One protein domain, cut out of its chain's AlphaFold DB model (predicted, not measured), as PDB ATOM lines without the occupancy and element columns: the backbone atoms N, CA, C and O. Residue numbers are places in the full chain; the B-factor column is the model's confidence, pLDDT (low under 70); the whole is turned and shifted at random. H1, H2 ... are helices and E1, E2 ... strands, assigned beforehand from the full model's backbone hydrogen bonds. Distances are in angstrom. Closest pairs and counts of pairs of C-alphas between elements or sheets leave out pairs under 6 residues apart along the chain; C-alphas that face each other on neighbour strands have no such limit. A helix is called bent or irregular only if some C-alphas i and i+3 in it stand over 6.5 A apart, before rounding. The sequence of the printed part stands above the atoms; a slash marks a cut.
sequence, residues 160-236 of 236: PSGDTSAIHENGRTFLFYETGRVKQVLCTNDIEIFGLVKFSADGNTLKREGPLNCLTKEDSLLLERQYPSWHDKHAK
ATOM      1  N   PRO A 160      10.117 -34.283  50.257       81.62
ATOM      2  CA  PRO A 160      10.310 -34.119  51.700       81.62
ATOM      3  C   PRO A 160      10.104 -35.409  52.506       81.62
ATOM      4  O   PRO A 160      10.660 -35.528  53.592       81.62
ATOM      5  N   SER A 161       9.316 -36.360  51.981       80.69
ATOM      6  CA  SER A 161       9.086 -37.670  52.599       80.69
ATOM      7  C   SER A 161      10.328 -38.560  52.644       80.69
ATOM      8  O   SER A 161      10.290 -39.572  53.328       80.69
ATOM      9  N   GLY A 162      11.389 -38.218  51.903       77.44
ATOM     10  CA  GLY A 162      12.574 -39.053  51.717       77.44
ATOM     11  C   GLY A 162      12.507 -39.983  50.506       77.44
ATOM     12  O   GLY A 162      13.532 -40.515  50.077       77.44
ATOM     13  N   ASP A 163      11.332 -40.135  49.891       80.38
ATOM     14  CA  ASP A 163      11.221 -40.839  48.616       80.38
ATOM     15  C   ASP A 163      11.933 -40.047  47.502       80.38
ATOM     16  O   ASP A 163      12.037 -38.816  47.520       80.38
ATOM     17  N   THR A 164      12.409 -40.767  46.491       86.06
ATOM     18  CA  THR A 164      12.990 -40.198  45.268       86.06
ATOM     19  C   THR A 164      12.294 -40.825  44.064       86.06
ATOM     20  O   THR A 164      11.939 -42.008  44.101       86.06
ATOM     21  N   SER A 165      12.089 -40.058  42.995       88.88
ATOM     22  CA  SER A 165      11.636 -40.592  41.707       88.88
ATOM     23  C   SER A 165      12.610 -40.236  40.601       88.88
ATOM     24  O   SER A 165      13.118 -39.123  40.595       88.88
ATOM     25  N   ALA A 166      12.828 -41.137  39.650       88.81
ATOM     26  CA  ALA A 166      13.611 -40.866  38.458       88.81
ATOM     27  C   ALA A 166      12.819 -41.175  37.190       88.81
ATOM     28  O   ALA A 166      12.242 -42.251  37.070       88.81
ATOM     29  N   ILE A 167      12.808 -40.245  36.244       87.88
ATOM     30  CA  ILE A 167      12.105 -40.337  34.968       87.88
ATOM     31  C   ILE A 167      13.149 -40.404  33.858       87.88
ATOM     32  O   ILE A 167      14.055 -39.571  33.794       87.88
ATOM     33  N   HIS A 168      13.019 -41.396  32.988       85.88
ATOM     34  CA  HIS A 168      13.871 -41.582  31.819       85.88
ATOM     35  C   HIS A 168      13.126 -41.211  30.537       85.88
ATOM     36  O   HIS A 168      11.914 -41.409  30.436       85.88
ATOM     37  N   GLU A 169      13.863 -40.740  29.527       83.81
ATOM     38  CA  GLU A 169      13.321 -40.384  28.205       83.81
ATOM     39  C   GLU A 169      12.525 -41.509  27.525       83.81
ATOM     40  O   GLU A 169      11.637 -41.246  26.720       83.81
ATOM     41  N   ASN A 170      12.791 -42.769  27.878       83.69
ATOM     42  CA  ASN A 170      12.068 -43.925  27.357       83.69
ATOM     43  C   ASN A 170      10.689 -44.146  28.019       83.69
ATOM     44  O   ASN A 170      10.067 -45.184  27.792       83.69
ATOM     45  N   GLY A 171      10.208 -43.219  28.854       85.81
ATOM     46  CA  GLY A 171       8.900 -43.300  29.515       85.81
ATOM     47  C   GLY A 171       8.880 -44.214  30.742       85.81
ATOM     48  O   GLY A 171       7.844 -44.784  31.080       85.81
ATOM     49  N   ARG A 172      10.031 -44.443  31.386       89.31
ATOM     50  CA  ARG A 172      10.111 -45.236  32.624       89.31
ATOM     51  C   ARG A 172      10.287 -44.303  33.802       89.31
ATOM     52  O   ARG A 172      11.241 -43.528  33.849       89.31
ATOM     53  N   THR A 173       9.389 -44.439  34.770       90.12
ATOM     54  CA  THR A 173       9.462 -43.719  36.038       90.12
ATOM     55  C   THR A 173       9.757 -44.702  37.156       90.12
ATOM     56  O   THR A 173       8.936 -45.554  37.493       90.12
ATOM     57  N   PHE A 174      10.934 -44.575  37.743       90.19
ATOM     58  CA  PHE A 174      11.390 -45.338  38.890       90.19
ATOM     59  C   PHE A 174      11.045 -44.565  40.157       90.19
ATOM     60  O   PHE A 174      11.273 -43.363  40.238       90.19
ATOM     61  N   LEU A 175      10.506 -45.247  41.156       90.12
ATOM     62  CA  LEU A 175      10.394 -44.746  42.517       90.12
ATOM     63  C   LEU A 175      11.336 -45.562  43.387       90.12
ATOM     64  O   LEU A 175      11.410 -46.786  43.243       90.12
ATOM     65  N   PHE A 176      12.004 -44.893  44.315       86.44
ATOM     66  CA  PHE A 176      13.010 -45.487  45.181       86.44
ATOM     67  C   PHE A 176      12.587 -45.404  46.642       86.44
ATOM     68  O   PHE A 176      11.886 -44.483  47.056       86.44
ATOM     69  N   TYR A 177      13.032 -46.382  47.422       82.81
ATOM     70  CA  TYR A 177      13.099 -46.253  48.872       82.81
ATOM     71  C   TYR A 177      14.180 -45.235  49.259       82.81
ATOM     72  O   TYR A 177      15.092 -44.971  48.477       82.81
ATOM     73  N   GLU A 178      14.156 -44.751  50.502       80.75
ATOM     74  CA  GLU A 178      15.222 -43.894  51.058       80.75
ATOM     75  C   GLU A 178      16.623 -44.524  50.948       80.75
ATOM     76  O   GLU A 178      17.629 -43.824  50.854       80.75
ATOM     77  N   THR A 179      16.689 -45.859  50.915       78.62
ATOM     78  CA  THR A 179      17.925 -46.635  50.725       78.62
ATOM     79  C   THR A 179      18.507 -46.537  49.312       78.62
ATOM     80  O   THR A 179      19.582 -47.078  49.066       78.62
ATOM     81  N   GLY A 180      17.794 -45.921  48.364       78.31
ATOM     82  CA  GLY A 180      18.154 -45.870  46.945       78.31
ATOM     83  C   GLY A 180      17.776 -47.129  46.155       78.31
ATOM     84  O   GLY A 180      17.998 -47.184  44.950       78.31
ATOM     85  N   ARG A 181      17.183 -48.147  46.797       82.31
ATOM     86  CA  ARG A 181      16.678 -49.337  46.094       82.31
ATOM     87  C   ARG A 181      15.368 -49.037  45.381       82.31
ATOM     88  O   ARG A 181      14.526 -48.302  45.900       82.31
ATOM     89  N   VAL A 182      15.171 -49.651  44.219       88.19
ATOM     90  CA  VAL A 182      13.937 -49.508  43.440       88.19
ATOM     91  C   VAL A 182      12.766 -50.077  44.239       88.19
ATOM     92  O   VAL A 182      12.775 -51.232  44.650       88.19
ATOM     93  N   LYS A 183      11.755 -49.242  44.456       90.25
ATOM     94  CA  LYS A 183      10.475 -49.564  45.097       90.25
ATOM     95  C   LYS A 183       9.436 -49.927  44.047       90.25
ATOM     96  O   LYS A 183       8.650 -50.860  44.217       90.25
ATOM     97  N   GLN A 184       9.430 -49.186  42.945       92.62
ATOM     98  CA  GLN A 184       8.423 -49.325  41.909       92.62
ATOM     99  C   GLN A 184       8.935 -48.800  40.569       92.62
ATOM    100  O   GLN A 184       9.667 -47.820  40.535       92.62
ATOM    101  N   VAL A 185       8.503 -49.414  39.470       92.88
ATOM    102  CA  VAL A 185       8.654 -48.876  38.116       92.88
ATOM    103  C   VAL A 185       7.278 -48.720  37.490       92.88
ATOM    104  O   VAL A 185       6.495 -49.669  37.460       92.88
ATOM    105  N   LEU A 186       6.990 -47.517  37.013       92.56
ATOM    106  CA  LEU A 186       5.841 -47.189  36.184       92.56
ATOM    107  C   LEU A 186       6.296 -47.131  34.729       92.56
ATOM    108  O   LEU A 186       7.290 -46.478  34.406       92.56
ATOM    109  N   CYS A 187       5.560 -47.818  33.867       91.69
ATOM    110  CA  CYS A 187       5.796 -47.856  32.433       91.69
ATOM    111  C   CYS A 187       4.747 -46.990  31.754       91.69
ATOM    112  O   CYS A 187       3.553 -47.306  31.807       91.69
ATOM    113  N   THR A 188       5.191 -45.896  31.148       87.81
ATOM    114  CA  THR A 188       4.320 -44.897  30.539       87.81
ATOM    115  C   THR A 188       4.629 -44.746  29.058       87.81
ATOM    116  O   THR A 188       5.757 -44.952  28.607       87.81
ATOM    117  N   ASN A 189       3.603 -44.412  28.288       83.44
ATOM    118  CA  ASN A 189       3.746 -43.822  26.961       83.44
ATOM    119  C   ASN A 189       3.243 -42.367  27.026       83.44
ATOM    120  O   ASN A 189       2.981 -41.860  28.117       83.44
ATOM    121  N   ASP A 190       3.098 -41.700  25.882       76.81
ATOM    122  CA  ASP A 190       2.695 -40.286  25.823       76.81
ATOM    123  C   ASP A 190       1.295 -39.998  26.404       76.81
ATOM    124  O   ASP A 190       0.959 -38.840  26.642       76.81
ATOM    125  N   ILE A 191       0.460 -41.024  26.607       78.25
ATOM    126  CA  ILE A 191      -0.973 -40.869  26.901       78.25
ATOM    127  C   ILE A 191      -1.358 -41.530  28.231       78.25
ATOM    128  O   ILE A 191      -2.255 -41.044  28.921       78.25
ATOM    129  N   GLU A 192      -0.700 -42.623  28.624       86.44
ATOM    130  CA  GLU A 192      -1.104 -43.409  29.789       86.44
ATOM    131  C   GLU A 192       0.032 -44.200  30.450       86.44
ATOM    132  O   GLU A 192       1.089 -44.482  29.876       86.44
ATOM    133  N   ILE A 193      -0.237 -44.614  31.689       89.81
ATOM    134  CA  ILE A 193       0.522 -45.646  32.391       89.81
ATOM    135  C   ILE A 193      -0.049 -46.998  31.956       89.81
ATOM    136  O   ILE A 193      -1.186 -47.321  32.288       89.81
ATOM    137  N   PHE A 194       0.742 -47.810  31.257       91.50
ATOM    138  CA  PHE A 194       0.300 -49.119  30.757       91.50
ATOM    139  C   PHE A 194       0.860 -50.295  31.569       91.50
ATOM    140  O   PHE A 194       0.463 -51.444  31.363       91.50
ATOM    141  N   GLY A 195       1.804 -50.040  32.479       93.38
ATOM    142  CA  GLY A 195       2.426 -51.090  33.274       93.38
ATOM    143  C   GLY A 195       3.014 -50.609  34.589       93.38
ATOM    144  O   GLY A 195       3.337 -49.434  34.775       93.38
ATOM    145  N   LEU A 196       3.148 -51.556  35.510       93.19
ATOM    146  CA  LEU A 196       3.618 -51.333  36.866       93.19
ATOM    147  C   LEU A 196       4.386 -52.558  37.358       93.19
ATOM    148  O   LEU A 196       3.880 -53.679  37.310       93.19
ATOM    149  N   VAL A 197       5.572 -52.345  37.920       93.44
ATOM    150  CA  VAL A 197       6.321 -53.388  38.627       93.44
ATOM    151  C   VAL A 197       6.671 -52.884  40.017       93.44
ATOM    152  O   VAL A 197       7.240 -51.807  40.155       93.44
ATOM    153  N   LYS A 198       6.311 -53.638  41.056       93.94
ATOM    154  CA  LYS A 198       6.640 -53.323  42.451       93.94
ATOM    155  C   LYS A 198       7.680 -54.290  42.974       93.94
ATOM    156  O   LYS A 198       7.590 -55.497  42.732       93.94
ATOM    157  N   PHE A 199       8.601 -53.753  43.752       91.06
ATOM    158  CA  PHE A 199       9.695 -54.486  44.356       91.06
ATOM    159  C   PHE A 199       9.618 -54.363  45.869       91.06
ATOM    160  O   PHE A 199       9.066 -53.412  46.418       91.06
ATOM    161  N   SER A 200      10.144 -55.374  46.532       90.25
ATOM    162  CA  SER A 200      10.418 -55.372  47.961       90.25
ATOM    163  C   SER A 200      11.735 -54.655  48.237       90.25
ATOM    164  O   SER A 200      12.545 -54.439  47.333       90.25
ATOM    165  N   ALA A 201      11.978 -54.301  49.499       86.69
ATOM    166  CA  ALA A 201      13.211 -53.623  49.889       86.69
ATOM    167  C   ALA A 201      14.470 -54.476  49.639       86.69
ATOM    168  O   ALA A 201      15.550 -53.920  49.485       86.69
ATOM    169  N   ASP A 202      14.363 -55.802  49.580       86.69
ATOM    170  CA  ASP A 202      15.419 -56.760  49.224       86.69
ATOM    171  C   ASP A 202      15.575 -56.985  47.709       86.69
ATOM    172  O   ASP A 202      16.492 -57.684  47.290       86.69
ATOM    173  N   GLY A 203      14.748 -56.335  46.883       83.81
ATOM    174  CA  GLY A 203      14.843 -56.368  45.420       83.81
ATOM    175  C   GLY A 203      14.003 -57.460  44.754       83.81
ATOM    176  O   GLY A 203      13.932 -57.521  43.526       83.81
ATOM    177  N   ASN A 204      13.302 -58.291  45.528       88.06
ATOM    178  CA  ASN A 204      12.392 -59.294  44.980       88.06
ATOM    179  C   ASN A 204      11.148 -58.633  44.372       88.06
ATOM    180  O   ASN A 204      10.569 -57.712  44.956       88.06
ATOM    181  N   THR A 205      10.705 -59.123  43.209       90.69
ATOM    182  CA  THR A 205       9.473 -58.635  42.567       90.69
ATOM    183  C   THR A 205       8.262 -59.046  43.399       90.69
ATOM    184  O   THR A 205       7.993 -60.231  43.568       90.69
ATOM    185  N   LEU A 206       7.508 -58.062  43.885       92.31
ATOM    186  CA  LEU A 206       6.270 -58.272  44.636       92.31
ATOM    187  C   LEU A 206       5.049 -58.336  43.723       92.31
ATOM    188  O   LEU A 206       4.095 -59.057  44.004       92.31
ATOM    189  N   LYS A 207       5.046 -57.539  42.651       92.81
ATOM    190  CA  LYS A 207       3.896 -57.423  41.750       92.81
ATOM    191  C   LYS A 207       4.335 -56.982  40.362       92.81
ATOM    192  O   LYS A 207       5.205 -56.123  40.241       92.81
ATOM    193  N   ARG A 208       3.679 -57.514  39.332       92.50
ATOM    194  CA  ARG A 208       3.775 -57.041  37.949       92.50
ATOM    195  C   ARG A 208       2.374 -56.926  37.360       92.50
ATOM    196  O   ARG A 208       1.615 -57.889  37.401       92.50
ATOM    197  N   GLU A 209       2.056 -55.759  36.823       93.06
ATOM    198  CA  GLU A 209       0.814 -55.460  36.111       93.06
ATOM    199  C   GLU A 209       1.143 -54.864  34.745       93.06
ATOM    200  O   GLU A 209       2.119 -54.124  34.597       93.06
ATOM    201  N   GLY A 210       0.319 -55.186  33.752       88.69
ATOM    202  CA  GLY A 210       0.527 -54.764  32.372       88.69
ATOM    203  C   GLY A 210       1.362 -55.751  31.547       88.69
ATOM    204  O   GLY A 210       1.619 -56.884  31.968       88.69
ATOM    205  N   PRO A 211       1.748 -55.351  30.329       86.00
ATOM    206  CA  PRO A 211       2.393 -56.230  29.370       86.00
ATOM    207  C   PRO A 211       3.832 -56.575  29.774       86.00
ATOM    208  O   PRO A 211       4.528 -55.828  30.468       86.00
ATOM    209  N   LEU A 212       4.304 -57.728  29.288       76.69
ATOM    210  CA  LEU A 212       5.652 -58.246  29.558       76.69
ATOM    211  C   LEU A 212       6.764 -57.251  29.183       76.69
ATOM    212  O   LEU A 212       7.801 -57.234  29.840       76.69
ATOM    213  N   ASN A 213       6.524 -56.398  28.182       77.50
ATOM    214  CA  ASN A 213       7.464 -55.389  27.686       77.50
ATOM    215  C   ASN A 213       7.513 -54.088  28.515       77.50
ATOM    216  O   ASN A 213       8.207 -53.158  28.113       77.50
ATOM    217  N   CYS A 214       6.805 -54.002  29.647       82.06
ATOM    218  CA  CYS A 214       6.921 -52.867  30.570       82.06
ATOM    219  C   CYS A 214       8.391 -52.647  30.982       82.06
ATOM    220  O   CYS A 214       8.923 -51.554  30.797       82.06
ATOM    221  N   LEU A 215       9.075 -53.712  31.413       83.50
ATOM    222  CA  LEU A 215      10.523 -53.711  31.633       83.50
ATOM    223  C   LEU A 215      11.210 -54.513  30.532       83.50
ATOM    224  O   LEU A 215      11.062 -55.735  30.467       83.50
ATOM    225  N   THR A 216      11.954 -53.826  29.675       81.44
ATOM    226  CA  THR A 216      12.792 -54.448  28.651       81.44
ATOM    227  C   THR A 216      14.104 -54.971  29.254       81.44
ATOM    228  O   THR A 216      14.440 -54.714  30.414       81.44
ATOM    229  N   LYS A 217      14.885 -55.715  28.460       77.81
ATOM    230  CA  LYS A 217      16.244 -56.109  28.865       77.81
ATOM    231  C   LYS A 217      17.157 -54.894  29.063       77.81
ATOM    232  O   LYS A 217      17.997 -54.923  29.951       77.81
ATOM    233  N   GLU A 218      16.970 -53.835  28.280       76.75
ATOM    234  CA  GLU A 218      17.732 -52.589  28.424       76.75
ATOM    235  C   GLU A 218      17.367 -51.869  29.729       76.75
ATOM    236  O   GLU A 218      18.254 -51.408  30.444       76.75
ATOM    237  N   ASP A 219      16.089 -51.893  30.123       78.94
ATOM    238  CA  ASP A 219      15.634 -51.339  31.409       78.94
ATOM    239  C   ASP A 219      16.191 -52.105  32.620       78.94
ATOM    240  O   ASP A 219      16.237 -51.576  33.729       78.94
ATOM    241  N   SER A 220      16.646 -53.348  32.434       75.44
ATOM    242  CA  SER A 220      17.273 -54.115  33.519       75.44
ATOM    243  C   SER A 220      18.618 -53.514  33.936       75.44
ATOM    244  O   SER A 220      18.949 -53.536  35.115       75.44
ATOM    245  N   LEU A 221      19.339 -52.876  33.008       76.06
ATOM    246  CA  LEU A 221      20.565 -52.133  33.324       76.06
ATOM    247  C   LEU A 221      20.271 -50.875  34.149       76.06
ATOM    248  O   LEU A 221      21.107 -50.437  34.936       76.06
ATOM    249  N   LEU A 222      19.079 -50.292  33.980       74.94
ATOM    250  CA  LEU A 222      18.632 -49.163  34.788       74.94
ATOM    251  C   LEU A 222      18.377 -49.603  36.232       74.94
ATOM    252  O   LEU A 222      18.805 -48.911  37.142       74.94
ATOM    253  N   LEU A 223      17.795 -50.785  36.459       72.00
ATOM    254  CA  LEU A 223      17.587 -51.330  37.812       72.00
ATOM    255  C   LEU A 223      18.893 -51.542  38.593       72.00
ATOM    256  O   LEU A 223      18.887 -51.477  39.820       72.00
ATOM    257  N   GLU A 224      19.996 -51.795  37.889       69.94
ATOM    258  CA  GLU A 224      21.325 -52.004  38.475       69.94
ATOM    259  C   GLU A 224      22.117 -50.699  38.655       69.94
ATOM    260  O   GLU A 224      23.180 -50.691  39.281       69.94
ATOM    261  N   ARG A 225      21.618 -49.574  38.124       72.44
ATOM    262  CA  ARG A 225      22.298 -48.284  38.220       72.44
ATOM    263  C   ARG A 225      22.197 -47.730  39.636       72.44
ATOM    264  O   ARG A 225      21.141 -47.752  40.264       72.44
ATOM    265  N   GLN A 226      23.288 -47.143  40.118       67.69
ATOM    266  CA  GLN A 226      23.240 -46.338  41.331       67.69
ATOM    267  C   GLN A 226      22.587 -44.990  41.012       67.69
ATOM    268  O   GLN A 226      23.120 -44.193  40.235       67.69
ATOM    269  N   TYR A 227      21.415 -44.757  41.592       71.38
ATOM    270  CA  TYR A 227      20.703 -43.491  41.481       71.38
ATOM    271  C   TYR A 227      21.087 -42.551  42.622       71.38
ATOM    272  O   TYR A 227      21.398 -43.029  43.717       71.38
ATOM    273  N   PRO A 228      21.033 -41.227  42.391       69.19
ATOM    274  CA  PRO A 228      21.077 -40.257  43.472       69.19
ATOM    275  C   PRO A 228      20.018 -40.599  44.521       69.19
ATOM    276  O   PRO A 228      18.857 -40.845  44.192       69.19
ATOM    277  N   SER A 229      20.438 -40.642  45.773       69.38
ATOM    278  CA  SER A 229      19.596 -40.925  46.926       69.38
ATOM    279  C   SER A 229      19.150 -39.631  47.598       69.38
ATOM    280  O   SER A 229      19.728 -38.566  47.382       69.38
ATOM    281  N   TRP A 230      18.173 -39.724  48.498       61.81
ATOM    282  CA  TRP A 230      17.752 -38.575  49.300       61.81
ATOM    283  C   TRP A 230      18.893 -37.936  50.109       61.81
ATOM    284  O   TRP A 230      18.850 -36.744  50.400       61.81
ATOM    285  N   HIS A 231      19.941 -38.694  50.442       67.38
ATOM    286  CA  HIS A 231      21.105 -38.176  51.162       67.38
ATOM    287  C   HIS A 231      21.978 -37.251  50.298       67.38
ATOM    288  O   HIS A 231      22.680 -36.402  50.844       67.38
ATOM    289  N   ASP A 232      21.875 -37.337  48.968       66.75
ATOM    290  CA  ASP A 232      22.641 -36.504  48.033       66.75
ATOM    291  C   ASP A 232      22.069 -35.081  47.893       66.75
ATOM    292  O   ASP A 232      22.679 -34.228  47.252       66.75
ATOM    293  N   LYS A 233      20.931 -34.784  48.538       64.56
ATOM    294  CA  LYS A 233      20.243 -33.479  48.477       64.56
ATOM    295  C   LYS A 233      21.055 -32.282  48.992       64.56
ATOM    296  O   LYS A 233      20.646 -31.144  48.778       64.56
ATOM    297  N   HIS A 234      22.148 -32.546  49.711       56.94
ATOM    298  CA  HIS A 234      23.024 -31.547  50.331       56.94
ATOM    299  C   HIS A 234      24.460 -31.571  49.781       56.94
ATOM    300  O   HIS A 234      25.324 -30.887  50.333       56.94
ATOM    301  N   ALA A 235      24.751 -32.372  48.749       48.12
ATOM    302  CA  ALA A 235      26.089 -32.424  48.168       48.12
ATOM    303  C   ALA A 235      26.382 -31.100  47.434       48.12
ATOM    304  O   ALA A 235      25.806 -30.834  46.380       48.12
ATOM    305  N   LYS A 236      27.222 -30.269  48.062       39.59
ATOM    306  CA  LYS A 236      27.793 -29.037  47.501       39.59
ATOM    307  C   LYS A 236      28.799 -29.339  46.399       39.59
ATOM    308  O   LYS A 236      29.537 -30.339  46.549       39.59
TER     309      LYS A 236
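What this domain is: This is residues 160 to 236 of the 236 residues of a protein of Pontibacter lucknowensis (UniProt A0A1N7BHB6). One twisted wall of five strands, E1 to E5, is built from successive hairpins; after E5 the chain returns past the sheet toward the E1 side. On that return the short helix H1 grazes the sheet, and the last short helix, H2, is off the sheet near the beginning of E1. The printed part has 77 residues, with five named strands followed by two named helices. The sheet order is E1 - E2 - E3 - E4 - E5, all antiparallel, and the class is mixed, helices and strands. The whole is compact, with a radius of gyration of the C-alphas of 12.7 A and spans of 40 by 27 by 23 A.

How they stand to each other: E1, residues 164 to 168, and E2, residues 172 to 176, form a hairpin, with N 166 and O 174 2.8 A apart. E2 and E3, residues 182 to 188, form the next, with N 175 and O 184 at 2.8 A. E3 and E4, residues 193 to 199, form a hairpin at 169 degrees between directions, with N 185 and O 197 at 2.8 A. E4 and E5, residues 205 to 209, form the last, with N 198 and O 207 at 2.8 A. These strands make a meander, each the antiparallel neighbour of the one before; E1 and E5 are edge strands. H1, residues 217 to 223, only grazes the sheet, with its residues 219 to 223; its closest C-alpha pair with E3 is Val 182 and Leu 223, 7.0 A. H2, residues 230 to 234, is not on the sheet and is apart from H1; its closest C-alpha pair with E1 is Thr 164 and Trp 230, 6.4 A. H2 is irregular, but only just: C-alphas 231 and 234 are 7.0 A apart. Of the O i to N i+4 pairs, 1 of 3 in H1 and 0 of 1 in H2 are within hydrogen-bond range, against 4 of 4 and 1 of 2 for O i to N i+3.

Where its parts are: E1 begins at C-alpha 164 (12.990, -40.198, 45.268) and is 13.5 A long, E2 12.9 A, E3 16.7 A, E4 17.5 A and E5 11.3 A. H1 measures 10.2 A; H2 measures 8.8 A and ends at C-alpha 234 (23.024, -31.547, 50.331).

The domain as a whole: The two farthest C-alphas, those of Pro 211 and Lys 236, are 41.4 A apart. The printed part has no cut and no long link. Mean pLDDT of the printed part is 81.8; residues 224, 226 and 228 to 236 are under 70.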